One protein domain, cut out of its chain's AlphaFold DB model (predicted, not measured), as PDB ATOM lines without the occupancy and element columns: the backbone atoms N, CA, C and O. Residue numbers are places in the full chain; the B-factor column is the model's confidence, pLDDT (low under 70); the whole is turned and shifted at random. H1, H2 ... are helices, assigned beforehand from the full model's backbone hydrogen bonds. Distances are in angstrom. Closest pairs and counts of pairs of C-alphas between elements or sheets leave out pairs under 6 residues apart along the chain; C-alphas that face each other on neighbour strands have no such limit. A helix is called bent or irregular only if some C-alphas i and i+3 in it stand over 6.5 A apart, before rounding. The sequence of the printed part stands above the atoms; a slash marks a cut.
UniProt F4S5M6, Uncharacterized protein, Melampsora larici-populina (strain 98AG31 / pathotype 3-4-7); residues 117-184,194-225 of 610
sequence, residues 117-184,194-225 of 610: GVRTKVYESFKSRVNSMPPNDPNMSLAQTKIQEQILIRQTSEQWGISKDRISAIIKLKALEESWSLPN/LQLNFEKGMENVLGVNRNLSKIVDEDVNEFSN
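What this domain is: This is residues 117 to 184 and 194 to 225 of the 610 residues of an uncharacterized protein of Melampsora larici-populina (strain 98AG31 / pathotype 3-4-7) (UniProt F4S5M6). Three long helices make a loose core of crossed helices: H2 and H1 form a V that opens toward the loop joining them, and H3 crosses H1 near the middle of both, with its first residues beside the last part of H2. H4 and H5 lie away from this core and touch no helix; a long strip of chain, residues 206 to 218, runs from one to the other, while residues 138 to 144 and 201 to 207 stick out. The printed part has 100 residues with five named helices, H1 to H5 in order along the chain, and no named strand; its class is all helix. The whole is loose, with a radius of gyration of the C-alphas of 15.7 A, and flat, spanning 48 by 46 by 19 A.

How they stand to each other: The longest helix by residues is H2, residues 142 to 160. It touches H1, residues 117 to 132, with its residues 152 to 160 alone. The closest C-alphas of the two are those of Phe 126 and Thr 156, 6.8 A apart. H1 and H2 stand at a steep tilt of 46 degrees and run opposite ways. H3, residues 164 to 181, touches H2 with its residues 164 to 168 alone, where H2 takes part with residues 153 to 157 alone. The closest C-alphas there are those of Ser 157 and Lys 164, 5.4 A apart, and the two lines are about perpendicular at 76 degrees. H3 also touches H1, with residues 167 to 174 of H3 and residues 119 to 126 of H1 alone. The closest C-alphas are those of Tyr 123 and Ile 171, 5.5 A apart, and the lines are about perpendicular at 89 degrees. The helix packing is thus mostly crossed, with no shallow tilt among these three pairs. H4, residues 196 to 205, is apart from H1, H2 and H3. H5, residues 219 to 225, is apart from H1, H2 and H4, and only just apart from H3, with a closest distance of 8.1 A. H5 is only just irregular: C-alphas 220 and 223 are 6.7 A apart, and its line is a rough one. In H1, H3 and H4 every O i to N i+4 pair is within hydrogen-bond range; in H2 it is 14 of 15 and in H5 2 of 3.

Where its parts are: H2 has 19 residues and runs 26.8 A from its first to its last C-alpha, from C-alpha 142 at (26.886, 102.623, 51.276) to C-alpha 160 at (46.336, 113.656, 65.987). H3 has 18 residues and measures 25.7 A between its end C-alphas. H1 has 16 residues and measures 22.1 A; it begins with C-alpha 117 at (55.205, 114.997, 56.718). H4 has 10 residues. H5 has 7 residues and ends with C-alpha 225 at (31.288, 124.532, 72.974).

The domain as a whole: The two C-alphas farthest apart are those of Asn 139 and Val 205, at 48.5 A. Without the stretches that stand free, the body has 86 residues and spans 46 by 41 by 19 A. The link from H2 to H3 is tight, with 3 residues; the link from H1 to H2 is short, with 9; the link from H4 to H5 is long, with 13. The link from H3 to H4 runs across the cut: residues 185 to 193 are not printed, and C-alphas 184 and 194 are 14.5 A apart. The mean pLDDT of the printed part is 90.7, and the residues under 70 are 219, 221 and 223 to 225, which belong to H5.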
ATOM      1  N   GLY A 117      54.866 116.205  55.966       96.31
ATOM      2  CA  GLY A 117      55.205 114.997  56.718       96.31
ATOM      3  C   GLY A 117      54.190 114.643  57.817       96.31
ATOM      4  O   GLY A 117      54.099 113.480  58.198       96.31
ATOM      5  N   VAL A 118      53.391 115.600  58.310       96.56
ATOM      6  CA  VAL A 118      52.227 115.325  59.180       96.56
ATOM      7  C   VAL A 118      51.045 114.862  58.343       96.56
ATOM      8  O   VAL A 118      50.441 113.844  58.667       96.56
ATOM      9  N   ARG A 119      50.721 115.580  57.259       97.50
ATOM     10  CA  ARG A 119      49.597 115.254  56.360       97.50
ATOM     11  C   ARG A 119      49.713 113.826  55.815       97.50
ATOM     12  O   ARG A 119      48.746 113.070  55.868       97.50
ATOM     13  N   THR A 120      50.913 113.443  55.391       97.31
ATOM     14  CA  THR A 120      51.256 112.098  54.921       97.31
ATOM     15  C   THR A 120      51.132 111.058  56.042       97.31
ATOM     16  O   THR A 120      50.413 110.081  55.860       97.31
ATOM     17  N   LYS A 121      51.678 111.291  57.247       97.50
ATOM     18  CA  LYS A 121      51.518 110.356  58.384       97.50
ATOM     19  C   LYS A 121      50.071 110.194  58.862       97.50
ATOM     20  O   LYS A 121      49.674 109.097  59.252       97.50
ATOM     21  N   VAL A 122      49.267 111.260  58.831       97.56
ATOM     22  CA  VAL A 122      47.820 111.208  59.108       97.56
ATOM     23  C   VAL A 122      47.124 110.304  58.087       97.56
ATOM     24  O   VAL A 122      46.313 109.459  58.469       97.56
ATOM     25  N   TYR A 123      47.469 110.443  56.804       98.38
ATOM     26  CA  TYR A 123      46.929 109.609  55.732       98.38
ATOM     27  C   TYR A 123      47.367 108.140  55.845       98.38
ATOM     28  O   TYR A 123      46.517 107.254  55.797       98.38
ATOM     29  N   GLU A 124      48.651 107.870  56.083       98.00
ATOM     30  CA  GLU A 124      49.188 106.522  56.323       98.00
ATOM     31  C   GLU A 124      48.532 105.857  57.541       98.00
ATOM     32  O   GLU A 124      48.104 104.705  57.467       98.00
ATOM     33  N   SER A 125      48.381 106.595  58.645       97.75
ATOM     34  CA  SER A 125      47.692 106.128  59.853       97.75
ATOM     35  C   SER A 125      46.224 105.790  59.581       97.75
ATOM     36  O   SER A 125      45.709 104.819  60.135       97.75
ATOM     37  N   PHE A 126      45.534 106.568  58.747       98.00
ATOM     38  CA  PHE A 126      44.160 106.275  58.334       98.00
ATOM     39  C   PHE A 126      44.102 105.036  57.425       98.00
ATOM     40  O   PHE A 126      43.344 104.108  57.704       98.00
ATOM     41  N   LYS A 127      44.953 104.976  56.393       97.31
ATOM     42  CA  LYS A 127      45.052 103.867  55.427       97.31
ATOM     43  C   LYS A 127      45.394 102.539  56.110       97.31
ATOM     44  O   LYS A 127      44.759 101.528  55.833       97.31
ATOM     45  N   SER A 128      46.322 102.554  57.067       97.19
ATOM     46  CA  SER A 128      46.671 101.389  57.891       97.19
ATOM     47  C   SER A 128      45.470 100.867  58.690       97.19
ATOM     48  O   SER A 128      45.208  99.667  58.689       97.19
ATOM     49  N   ARG A 129      44.668 101.758  59.295       95.75
ATOM     50  CA  ARG A 129      43.449 101.356  60.019       95.75
ATOM     51  C   ARG A 129      42.382 100.770  59.097       95.75
ATOM     52  O   ARG A 129      41.812  99.739  59.439       95.75
ATOM     53  N   VAL A 130      42.146 101.392  57.936       95.44
ATOM     54  CA  VAL A 130      41.236 100.871  56.899       95.44
ATOM     55  C   VAL A 130      41.655  99.460  56.475       95.44
ATOM     56  O   VAL A 130      40.813  98.572  56.433       95.44
ATOM     57  N   ASN A 131      42.952  99.232  56.251       94.44
ATOM     58  CA  ASN A 131      43.490  97.920  55.880       94.44
ATOM     59  C   ASN A 131      43.478  96.897  57.033       94.44
ATOM     60  O   ASN A 131      43.502  95.699  56.776       94.44
ATOM     61  N   SER A 132      43.485  97.352  58.293       94.31
ATOM     62  CA  SER A 132      43.432  96.480  59.478       94.31
ATOM     63  C   SER A 132      42.017  96.043  59.863       94.31
ATOM     64  O   SER A 132      41.856  95.100  60.637       94.31
ATOM     65  N   MET A 133      40.988  96.732  59.359       90.50
ATOM     66  CA  MET A 133      39.616  96.254  59.490       90.50
ATOM     67  C   MET A 133      39.444  94.986  58.642       90.50
ATOM     68  O   MET A 133      40.050  94.896  57.571       90.50
ATOM     69  N   PRO A 134      38.641  94.002  59.096       88.44
ATOM     70  CA  PRO A 134      38.330  92.836  58.277       88.44
ATOM     71  C   PRO A 134      37.796  93.314  56.920       88.44
ATOM     72  O   PRO A 134      37.089  94.328  56.893       88.44
ATOM     73  N   PRO A 135      38.155  92.642  55.808       80.56
ATOM     74  CA  PRO A 135      37.789  93.088  54.470       80.56
ATOM     75  C   PRO A 135      36.281  93.311  54.433       80.56
ATOM     76  O   PRO A 135      35.528  92.368  54.659       80.56
ATOM     77  N   ASN A 136      35.876  94.573  54.237       73.88
ATOM     78  CA  ASN A 136      34.484  94.989  54.379       73.88
ATOM     79  C   ASN A 136      33.584  94.019  53.621       73.88
ATOM     80  O   ASN A 136      33.775  93.849  52.414       73.88
ATOM     81  N   ASP A 137      32.614  93.425  54.326       81.62
ATOM     82  CA  ASP A 137      31.649  92.515  53.718       81.62
ATOM     83  C   ASP A 137      31.129  93.153  52.424       81.62
ATOM     84  O   ASP A 137      30.655  94.295  52.467       81.62
ATOM     85  N   PRO A 138      31.185  92.468  51.267       85.31
ATOM     86  CA  PRO A 138      30.795  93.068  49.988       85.31
ATOM     87  C   PRO A 138      29.315  93.493  49.955       85.31
ATOM     88  O   PRO A 138      28.912  94.278  49.101       85.31
ATOM     89  N   ASN A 139      28.523  93.020  50.923       91.00
ATOM     90  CA  ASN A 139      27.127  93.381  51.152       91.00
ATOM     91  C   ASN A 139      26.932  94.600  52.082       91.00
ATOM     92  O   ASN A 139      25.790  94.971  52.363       91.00
ATOM     93  N   MET A 140      28.000  95.230  52.588       90.81
ATOM     94  CA  MET A 140      27.887  96.381  53.484       90.81
ATOM     95  C   MET A 140      27.299  97.594  52.743       90.81
ATOM     96  O   MET A 140      27.799  98.040  51.709       90.81
ATOM     97  N   SER A 141      26.234  98.173  53.298       94.69
ATOM     98  CA  SER A 141      25.531  99.300  52.685       94.69
ATOM     99  C   SER A 141      26.425 100.538  52.554       94.69
ATOM    100  O   SER A 141      27.168 100.885  53.472       94.69
ATOM    101  N   LEU A 142      26.247 101.309  51.474       93.00
ATOM    102  CA  LEU A 142      26.886 102.623  51.276       93.00
ATOM    103  C   LEU A 142      26.636 103.611  52.439       93.00
ATOM    104  O   LEU A 142      27.369 104.587  52.601       93.00
ATOM    105  N   ALA A 143      25.582 103.402  53.235       93.75
ATOM    106  CA  ALA A 143      25.353 104.163  54.462       93.75
ATOM    107  C   ALA A 143      26.270 103.707  55.612       93.75
ATOM    108  O   ALA A 143      26.821 104.548  56.319       93.75
ATOM    109  N   GLN A 144      26.464 102.396  55.774       93.38
ATOM    110  CA  GLN A 144      27.314 101.796  56.807       93.38
ATOM    111  C   GLN A 144      28.797 102.104  56.557       93.38
ATOM    112  O   GLN A 144      29.472 102.559  57.479       93.38
ATOM    113  N   THR A 145      29.278 101.993  55.313       91.56
ATOM    114  CA  THR A 145      30.672 102.334  54.967       91.56
ATOM    115  C   THR A 145      31.000 103.800  55.275       91.56
ATOM    116  O   THR A 145      32.052 104.096  55.832       91.56
ATOM    117  N   LYS A 146      30.065 104.730  55.029       93.50
ATOM    118  CA  LYS A 146      30.209 106.151  55.411       93.50
ATOM    119  C   LYS A 146      30.199 106.382  56.923       93.50
ATOM    120  O   LYS A 146      30.853 107.309  57.396       93.50
ATOM    121  N   ILE A 147      29.451 105.583  57.686       95.00
ATOM    122  CA  ILE A 147      29.456 105.648  59.157       95.00
ATOM    123  C   ILE A 147      30.807 105.147  59.691       95.00
ATOM    124  O   ILE A 147      31.420 105.819  60.518       95.00
ATOM    125  N   GLN A 148      31.309 104.030  59.165       94.12
ATOM    126  CA  GLN A 148      32.624 103.464  59.480       94.12
ATOM    127  C   GLN A 148      33.763 104.446  59.137       94.12
ATOM    128  O   GLN A 148      34.624 104.707  59.980       94.12
ATOM    129  N   GLU A 149      33.721 105.082  57.960       94.62
ATOM    130  CA  GLU A 149      34.650 106.150  57.556       94.62
ATOM    131  C   GLU A 149      34.620 107.328  58.550       94.62
ATOM    132  O   GLU A 149      35.668 107.802  58.990       94.62
ATOM    133  N   GLN A 150      33.433 107.777  58.975       96.38
ATOM    134  CA  GLN A 150      33.298 108.858  59.962       96.38
ATOM    135  C   GLN A 150      33.825 108.475  61.352       96.38
ATOM    136  O   GLN A 150      34.395 109.332  62.036       96.38
ATOM    137  N   ILE A 151      33.674 107.214  61.770       96.19
ATOM    138  CA  ILE A 151      34.264 106.693  63.012       96.19
ATOM    139  C   ILE A 151      35.795 106.722  62.912       96.19
ATOM    140  O   ILE A 151      36.451 107.254  63.808       96.19
ATOM    141  N   LEU A 152      36.370 106.255  61.800       96.81
ATOM    142  CA  LEU A 152      37.817 106.303  61.560       96.81
ATOM    143  C   LEU A 152      38.360 107.741  61.516       96.81
ATOM    144  O   LEU A 152      39.368 108.035  62.162       96.81
ATOM    145  N   ILE A 153      37.679 108.664  60.826       97.12
ATOM    146  CA  ILE A 153      38.035 110.096  60.810       97.12
ATOM    147  C   ILE A 153      37.978 110.677  62.229       97.12
ATOM    148  O   ILE A 153      38.878 111.421  62.621       97.12
ATOM    149  N   ARG A 154      36.964 110.318  63.028       96.19
ATOM    150  CA  ARG A 154      36.853 110.738  64.431       96.19
ATOM    151  C   ARG A 154      38.034 110.245  65.269       96.19
ATOM    152  O   ARG A 154      38.672 111.066  65.916       96.19
ATOM    153  N   GLN A 155      38.352 108.956  65.220       96.06
ATOM    154  CA  GLN A 155      39.459 108.394  65.997       96.06
ATOM    155  C   GLN A 155      40.836 108.896  65.517       96.06
ATOM    156  O   GLN A 155      41.793 108.923  66.289       96.06
ATOM    157  N   THR A 156      40.964 109.272  64.240       96.19
ATOM    158  CA  THR A 156      42.187 109.894  63.700       96.19
ATOM    159  C   THR A 156      42.293 111.354  64.162       96.19
ATOM    160  O   THR A 156      43.374 111.805  64.522       96.19
ATOM    161  N   SER A 157      41.166 112.072  64.244       95.31
ATOM    162  CA  SER A 157      41.061 113.419  64.835       95.31
ATOM    163  C   SER A 157      41.441 113.438  66.310       95.31
ATOM    164  O   SER A 157      42.213 114.298  66.727       95.31
ATOM    165  N   GLU A 158      40.977 112.446  67.068       93.94
ATOM    166  CA  GLU A 158      41.308 112.274  68.484       93.94
ATOM    167  C   GLU A 158      42.789 111.885  68.685       93.94
ATOM    168  O   GLU A 158      43.431 112.438  69.571       93.94
ATOM    169  N   GLN A 159      43.375 111.030  67.830       94.44
ATOM    170  CA  GLN A 159      44.809 110.690  67.901       94.44
ATOM    171  C   GLN A 159      45.730 111.881  67.583       94.44
ATOM    172  O   GLN A 159      46.754 112.053  68.238       94.44
ATOM    173  N   TRP A 160      45.420 112.650  66.535       94.62
ATOM    174  CA  TRP A 160      46.336 113.656  65.987       94.62
ATOM    175  C   TRP A 160      46.080 115.083  66.487       94.62
ATOM    176  O   TRP A 160      46.837 115.979  66.126       94.62
ATOM    177  N   GLY A 161      45.020 115.324  67.267       93.06
ATOM    178  CA  GLY A 161      44.684 116.666  67.761       93.06
ATOM    179  C   GLY A 161      44.279 117.654  66.657       93.06
ATOM    180  O   GLY A 161      44.396 118.862  66.843       93.06
ATOM    181  N   ILE A 162      43.825 117.151  65.503       94.44
ATOM    182  CA  ILE A 162      43.445 117.932  64.311       94.44
ATOM    183  C   ILE A 162      41.934 117.803  64.082       94.44
ATOM    184  O   ILE A 162      41.352 116.746  64.321       94.44
ATOM    185  N   SER A 163      41.273 118.853  63.584       94.31
ATOM    186  CA  SER A 163      39.819 118.830  63.361       94.31
ATOM    187  C   SER A 163      39.372 117.809  62.300       94.31
ATOM    188  O   SER A 163      40.039 117.582  61.288       94.31
ATOM    189  N   LYS A 164      38.196 117.199  62.520       95.06
ATOM    190  CA  LYS A 164      37.620 116.145  61.657       95.06
ATOM    191  C   LYS A 164      37.486 116.580  60.196       95.06
ATOM    192  O   LYS A 164      37.821 115.813  59.297       95.06
ATOM    193  N   ASP A 165      37.059 117.821  59.965       95.06
ATOM    194  CA  ASP A 165      36.916 118.388  58.620       95.06
ATOM    195  C   ASP A 165      38.279 118.535  57.924       95.06
ATOM    196  O   ASP A 165      38.421 118.182  56.751       95.06
ATOM    197  N   ARG A 166      39.311 118.982  58.660       96.31
ATOM    198  CA  ARG A 166      40.685 119.124  58.154       96.31
ATOM    199  C   ARG A 166      41.310 117.762  57.845       96.31
ATOM    200  O   ARG A 166      41.936 117.622  56.801       96.31
ATOM    201  N   ILE A 167      41.070 116.740  58.671       97.12
ATOM    202  CA  ILE A 167      41.488 115.356  58.385       97.12
ATOM    203  C   ILE A 167      40.764 114.784  57.167       97.12
ATOM    204  O   ILE A 167      41.416 114.215  56.295       97.12
ATOM    205  N   SER A 168      39.446 114.974  57.046       97.25
ATOM    206  CA  SER A 168      38.707 114.526  55.858       97.25
ATOM    207  C   SER A 168      39.245 115.179  54.577       97.25
ATOM    208  O   SER A 168      39.323 114.519  53.541       97.25
ATOM    209  N   ALA A 169      39.655 116.451  54.641       97.94
ATOM    210  CA  ALA A 169      40.321 117.132  53.533       97.94
ATOM    211  C   ALA A 169      41.719 116.554  53.237       97.94
ATOM    212  O   ALA A 169      42.002 116.262  52.078       97.94
ATOM    213  N   ILE A 170      42.560 116.324  54.258       97.94
ATOM    214  CA  ILE A 170      43.889 115.699  54.103       97.94
ATOM    215  C   ILE A 170      43.775 114.333  53.422       97.94
ATOM    216  O   ILE A 170      44.474 114.089  52.444       97.94
ATOM    217  N   ILE A 171      42.865 113.469  53.887       98.25
ATOM    218  CA  ILE A 171      42.674 112.120  53.332       98.25
ATOM    219  C   ILE A 171      42.297 112.185  51.846       98.25
ATOM    220  O   ILE A 171      42.857 111.451  51.035       98.25
ATOM    221  N   LYS A 172      41.381 113.089  51.475       97.94
ATOM    222  CA  LYS A 172      40.945 113.271  50.082       97.94
ATOM    223  C   LYS A 172      42.061 113.805  49.188       97.94
ATOM    224  O   LYS A 172      42.220 113.311  48.078       97.94
ATOM    225  N   LEU A 173      42.822 114.792  49.657       97.88
ATOM    226  CA  LEU A 173      43.919 115.381  48.885       97.88
ATOM    227  C   LEU A 173      45.079 114.390  48.716       97.88
ATOM    228  O   LEU A 173      45.526 114.190  47.592       97.88
ATOM    229  N   LYS A 174      45.471 113.666  49.771       97.75
ATOM    230  CA  LYS A 174      46.522 112.639  49.679       97.75
ATOM    231  C   LYS A 174      46.129 111.441  48.806       97.75
ATOM    232  O   LYS A 174      46.963 110.952  48.054       97.75
ATOM    233  N   ALA A 175      44.859 111.030  48.804       96.62
ATOM    234  CA  ALA A 175      44.364 110.026  47.856       96.62
ATOM    235  C   ALA A 175      44.390 110.514  46.386       96.62
ATOM    236  O   ALA A 175      44.579 109.717  45.464       96.62
ATOM    237  N   LEU A 176      44.232 111.822  46.145       95.81
ATOM    238  CA  LEU A 176      44.404 112.408  44.811       95.81
ATOM    239  C   LEU A 176      45.884 112.477  44.409       95.81
ATOM    240  O   LEU A 176      46.213 112.097  43.291       95.81
ATOM    241  N   GLU A 177      46.780 112.864  45.319       95.38
ATOM    242  CA  GLU A 177      48.232 112.841  45.081       95.38
ATOM    243  C   GLU A 177      48.742 111.426  44.753       95.38
ATOM    244  O   GLU A 177      49.528 111.256  43.818       95.38
ATOM    245  N   GLU A 178      48.258 110.393  45.456       95.00
ATOM    246  CA  GLU A 178      48.592 108.995  45.151       95.00
ATOM    247  C   GLU A 178      48.077 108.585  43.760       95.00
ATOM    248  O   GLU A 178      48.835 108.020  42.970       95.00
ATOM    249  N   SER A 179      46.837 108.942  43.400       91.94
ATOM    250  CA  SER A 179      46.285 108.607  42.075       91.94
ATOM    251  C   SER A 179      46.905 109.395  40.911       91.94
ATOM    252  O   SER A 179      46.862 108.918  39.781       91.94
ATOM    253  N   TRP A 180      47.537 110.550  41.155       91.25
ATOM    254  CA  TRP A 180      48.359 111.256  40.155       91.25
ATOM    255  C   TRP A 180      49.800 110.737  40.071       91.25
ATOM    256  O   TRP A 180      50.444 110.886  39.032       91.25
ATOM    257  N   SER A 181      50.308 110.130  41.147       87.81
ATOM    258  CA  SER A 181      51.660 109.560  41.195       87.81
ATOM    259  C   SER A 181      51.767 108.251  40.415       87.81
ATOM    260  O   SER A 181      52.813 107.972  39.825       87.81
ATOM    261  N   LEU A 182      50.700 107.447  40.407       82.88
ATOM    262  CA  LEU A 182      50.660 106.179  39.685       82.88
ATOM    263  C   LEU A 182      50.804 106.408  38.166       82.88
ATOM    264  O   LEU A 182      50.082 107.231  37.601       82.88
ATOM    265  N   PRO A 183      51.696 105.676  37.471       78.50
ATOM    266  CA  PRO A 183      51.735 105.704  36.016       78.50
ATOM    267  C   PRO A 183      50.436 105.087  35.487       78.50
ATOM    268  O   PRO A 183      50.185 103.893  35.666       78.50
ATOM    269  N   ASN A 184      49.596 105.908  34.852       73.50
ATOM    270  CA  ASN A 184      48.337 105.467  34.262       73.50
ATOM    271  C   ASN A 184      48.610 104.400  33.194       73.50
ATOM    272  O   ASN A 184      49.001 104.722  32.075       73.50
ATOM    273  N   LEU A 194      54.076 116.131  40.081       93.75
ATOM    274  CA  LEU A 194      53.787 116.834  41.333       93.75
ATOM    275  C   LEU A 194      54.813 117.950  41.595       93.75
ATOM    276  O   LEU A 194      56.024 117.738  41.536       93.75
ATOM    277  N   GLN A 195      54.335 119.143  41.956       95.50
ATOM    278  CA  GLN A 195      55.171 120.329  42.199       95.50
ATOM    279  C   GLN A 195      55.790 120.352  43.615       95.50
ATOM    280  O   GLN A 195      55.734 121.359  44.322       95.50
ATOM    281  N   LEU A 196      56.424 119.250  44.027       93.94
ATOM    282  CA  LEU A 196      56.954 119.042  45.388       93.94
ATOM    283  C   LEU A 196      57.946 120.135  45.840       93.94
ATOM    284  O   LEU A 196      57.981 120.519  47.007       93.94
ATOM    285  N   ASN A 197      58.735 120.681  44.908       95.06
ATOM    286  CA  ASN A 197      59.672 121.774  45.195       95.06
ATOM    287  C   ASN A 197      58.957 123.096  45.521       95.06
ATOM    288  O   ASN A 197      59.424 123.841  46.382       95.06
ATOM    289  N   PHE A 198      57.824 123.377  44.867       96.00
ATOM    290  CA  PHE A 198      57.013 124.562  45.149       96.00
ATOM    291  C   PHE A 198      56.354 124.447  46.524       96.00
ATOM    292  O   PHE A 198      56.436 125.379  47.321       96.00
ATOM    293  N   GLU A 199      55.788 123.280  46.842       95.19
ATOM    294  CA  GLU A 199      55.225 122.996  48.163       95.19
ATOM    295  C   GLU A 199      56.269 123.167  49.275       95.19
ATOM    296  O   GLU A 199      56.061 123.955  50.199       95.19
ATOM    297  N   LYS A 200      57.436 122.524  49.145       95.12
ATOM    298  CA  LYS A 200      58.548 122.660  50.101       95.12
ATOM    299  C   LYS A 200      59.025 124.111  50.246       95.12
ATOM    300  O   LYS A 200      59.417 124.517  51.340       95.12
ATOM    301  N   GLY A 201      58.994 124.891  49.163       95.50
ATOM    302  CA  GLY A 201      59.231 126.334  49.192       95.50
ATOM    303  C   GLY A 201      58.188 127.058  50.042       95.50
ATOM    304  O   GLY A 201      58.543 127.716  51.019       95.50
ATOM    305  N   MET A 202      56.904 126.873  49.729       96.00
ATOM    306  CA  MET A 202      55.783 127.493  50.443       96.00
ATOM    307  C   MET A 202      55.752 127.145  51.936       96.00
ATOM    308  O   MET A 202      55.491 128.027  52.752       96.00
ATOM    309  N   GLU A 203      56.068 125.909  52.328       95.81
ATOM    310  CA  GLU A 203      56.143 125.532  53.747       95.81
ATOM    311  C   GLU A 203      57.226 126.306  54.515       95.81
ATOM    312  O   GLU A 203      57.022 126.662  55.678       95.81
ATOM    313  N   ASN A 204      58.355 126.617  53.869       95.06
ATOM    314  CA  ASN A 204      59.400 127.439  54.479       95.06
ATOM    315  C   ASN A 204      58.947 128.899  54.649       95.06
ATOM    316  O   ASN A 204      59.242 129.492  55.683       95.06
ATOM    317  N   VAL A 205      58.226 129.464  53.672       95.50
ATOM    318  CA  VAL A 205      57.732 130.861  53.707       95.50
ATOM    319  C   VAL A 205      56.567 131.043  54.688       95.50
ATOM    320  O   VAL A 205      56.405 132.103  55.288       95.50
ATOM    321  N   LEU A 206      55.740 130.012  54.873       95.38
ATOM    322  CA  LEU A 206      54.562 130.054  55.746       95.38
ATOM    323  C   LEU A 206      54.859 129.684  57.211       95.38
ATOM    324  O   LEU A 206      53.923 129.459  57.978       95.38
ATOM    325  N   GLY A 207      56.136 129.615  57.608       93.44
ATOM    326  CA  GLY A 207      56.537 129.362  58.997       93.44
ATOM    327  C   GLY A 207      56.061 128.011  59.542       93.44
ATOM    328  O   GLY A 207      55.686 127.905  60.711       93.44
ATOM    329  N   VAL A 208      56.009 126.981  58.693       95.06
ATOM    330  CA  VAL A 208      55.419 125.686  59.052       95.06
ATOM    331  C   VAL A 208      56.223 124.992  60.150       95.06
ATOM    332  O   VAL A 208      57.376 124.594  59.965       95.06
ATOM    333  N   ASN A 209      55.584 124.792  61.303       90.88
ATOM    334  CA  ASN A 209      56.205 124.133  62.442       90.88
ATOM    335  C   ASN A 209      56.387 122.628  62.176       90.88
ATOM    336  O   ASN A 209      55.420 121.872  62.088       90.88
ATOM    337  N   ARG A 210      57.646 122.183  62.102       92.00
ATOM    338  CA  ARG A 210      58.018 120.765  61.931       92.00
ATOM    339  C   ARG A 210      58.019 119.973  63.248       92.00
ATOM    340  O   ARG A 210      58.140 118.750  63.224       92.00
ATOM    341  N   ASN A 211      57.887 120.641  64.398       88.56
ATOM    342  CA  ASN A 211      57.887 119.997  65.711       88.56
ATOM    343  C   ASN A 211      56.502 119.418  66.031       88.56
ATOM    344  O   ASN A 211      55.578 120.143  66.404       88.56
ATOM    345  N   LEU A 212      56.388 118.090  65.928       77.00
ATOM    346  CA  LEU A 212      55.140 117.338  66.120       77.00
ATOM    347  C   LEU A 212      54.495 117.543  67.503       77.00
ATOM    348  O   LEU A 212      53.278 117.463  67.630       77.00
ATOM    349  N   SER A 213      55.291 117.849  68.530       76.69
ATOM    350  CA  SER A 213      54.854 117.987  69.927       76.69
ATOM    351  C   SER A 213      53.945 119.188  70.219       76.69
ATOM    352  O   SER A 213      53.440 119.296  71.331       76.69
ATOM    353  N   LYS A 214      53.735 120.096  69.255       72.56
ATOM    354  CA  LYS A 214      52.860 121.276  69.403       72.56
ATOM    355  C   LYS A 214      51.648 121.273  68.461       72.56
ATOM    356  O   LYS A 214      51.012 122.308  68.290       72.56
ATOM    357  N   ILE A 215      51.331 120.140  67.829       76.75
ATOM    358  CA  ILE A 215      50.176 120.023  66.926       76.75
ATOM    359  C   ILE A 215      48.922 119.700  67.746       76.75
ATOM    360  O   ILE A 215      48.447 118.570  67.778       76.75
ATOM    361  N   VAL A 216      48.398 120.717  68.424       78.00
ATOM    362  CA  VAL A 216      47.054 120.699  69.004       78.00
ATOM    363  C   VAL A 216      46.295 121.855  68.362       78.00
ATOM    364  O   VAL A 216      46.561 123.017  68.669       78.00
ATOM    365  N   ASP A 217      45.380 121.563  67.433       78.25
ATOM    366  CA  ASP A 217      44.472 122.586  66.906       78.25
ATOM    367  C   ASP A 217      43.500 122.972  68.040       78.25
ATOM    368  O   ASP A 217      42.533 122.261  68.314       78.25
ATOM    369  N   GLU A 218      43.726 124.122  68.685       72.81
ATOM    370  CA  GLU A 218      42.873 124.654  69.771       72.81
ATOM    371  C   GLU A 218      41.369 124.688  69.398       72.81
ATOM    372  O   GLU A 218      40.488 124.510  70.242       72.81
ATOM    373  N   ASP A 219      41.067 124.834  68.102       69.50
ATOM    374  CA  ASP A 219      39.707 124.919  67.557       69.50
ATOM    375  C   ASP A 219      38.906 123.606  67.678       69.50
ATOM    376  O   ASP A 219      37.675 123.643  67.564       69.50
ATOM    377  N   VAL A 220      39.565 122.454  67.890       73.31
ATOM    378  CA  VAL A 220      38.919 121.122  67.909       73.31
ATOM    379  C   VAL A 220      37.835 121.034  68.984       73.31
ATOM    380  O   VAL A 220      36.758 120.491  68.724       73.31
ATOM    381  N   ASN A 221      38.079 121.619  70.161       66.44
ATOM    382  CA  ASN A 221      37.085 121.695  71.235       66.44
ATOM    383  C   ASN A 221      36.201 122.949  71.144       66.44
ATOM    384  O   ASN A 221      35.045 122.935  71.581       66.44
ATOM    385  N   GLU A 222      36.704 124.044  70.569       70.12
ATOM    386  CA  GLU A 222      36.044 125.344  70.697       70.12
ATOM    387  C   GLU A 222      34.713 125.438  69.927       70.12
ATOM    388  O   GLU A 222      33.729 125.997  70.426       70.12
ATOM    389  N   PHE A 223      34.636 124.858  68.723       61.78
ATOM    390  CA  PHE A 223      33.428 124.938  67.890       61.78
ATOM    391  C   PHE A 223      32.219 124.201  68.484       61.78
ATOM    392  O   PHE A 223      31.088 124.690  68.371       61.78
ATOM    393  N   SER A 224      32.456 123.066  69.144       64.12
ATOM    394  CA  SER A 224      31.425 122.304  69.858       64.12
ATOM    395  C   SER A 224      30.823 123.148  70.983       64.12
ATOM    396  O   SER A 224      29.605 123.351  71.039       64.12
ATOM    397  N   ASN A 225      31.685 123.753  71.802       64.12
ATOM    398  CA  ASN A 225      31.288 124.532  72.974       64.12
ATOM    399  C   ASN A 225      30.581 125.844  72.587       64.12
ATOM    400  O   ASN A 225      29.511 126.163  73.117       64.12
TER     401      ASN A 225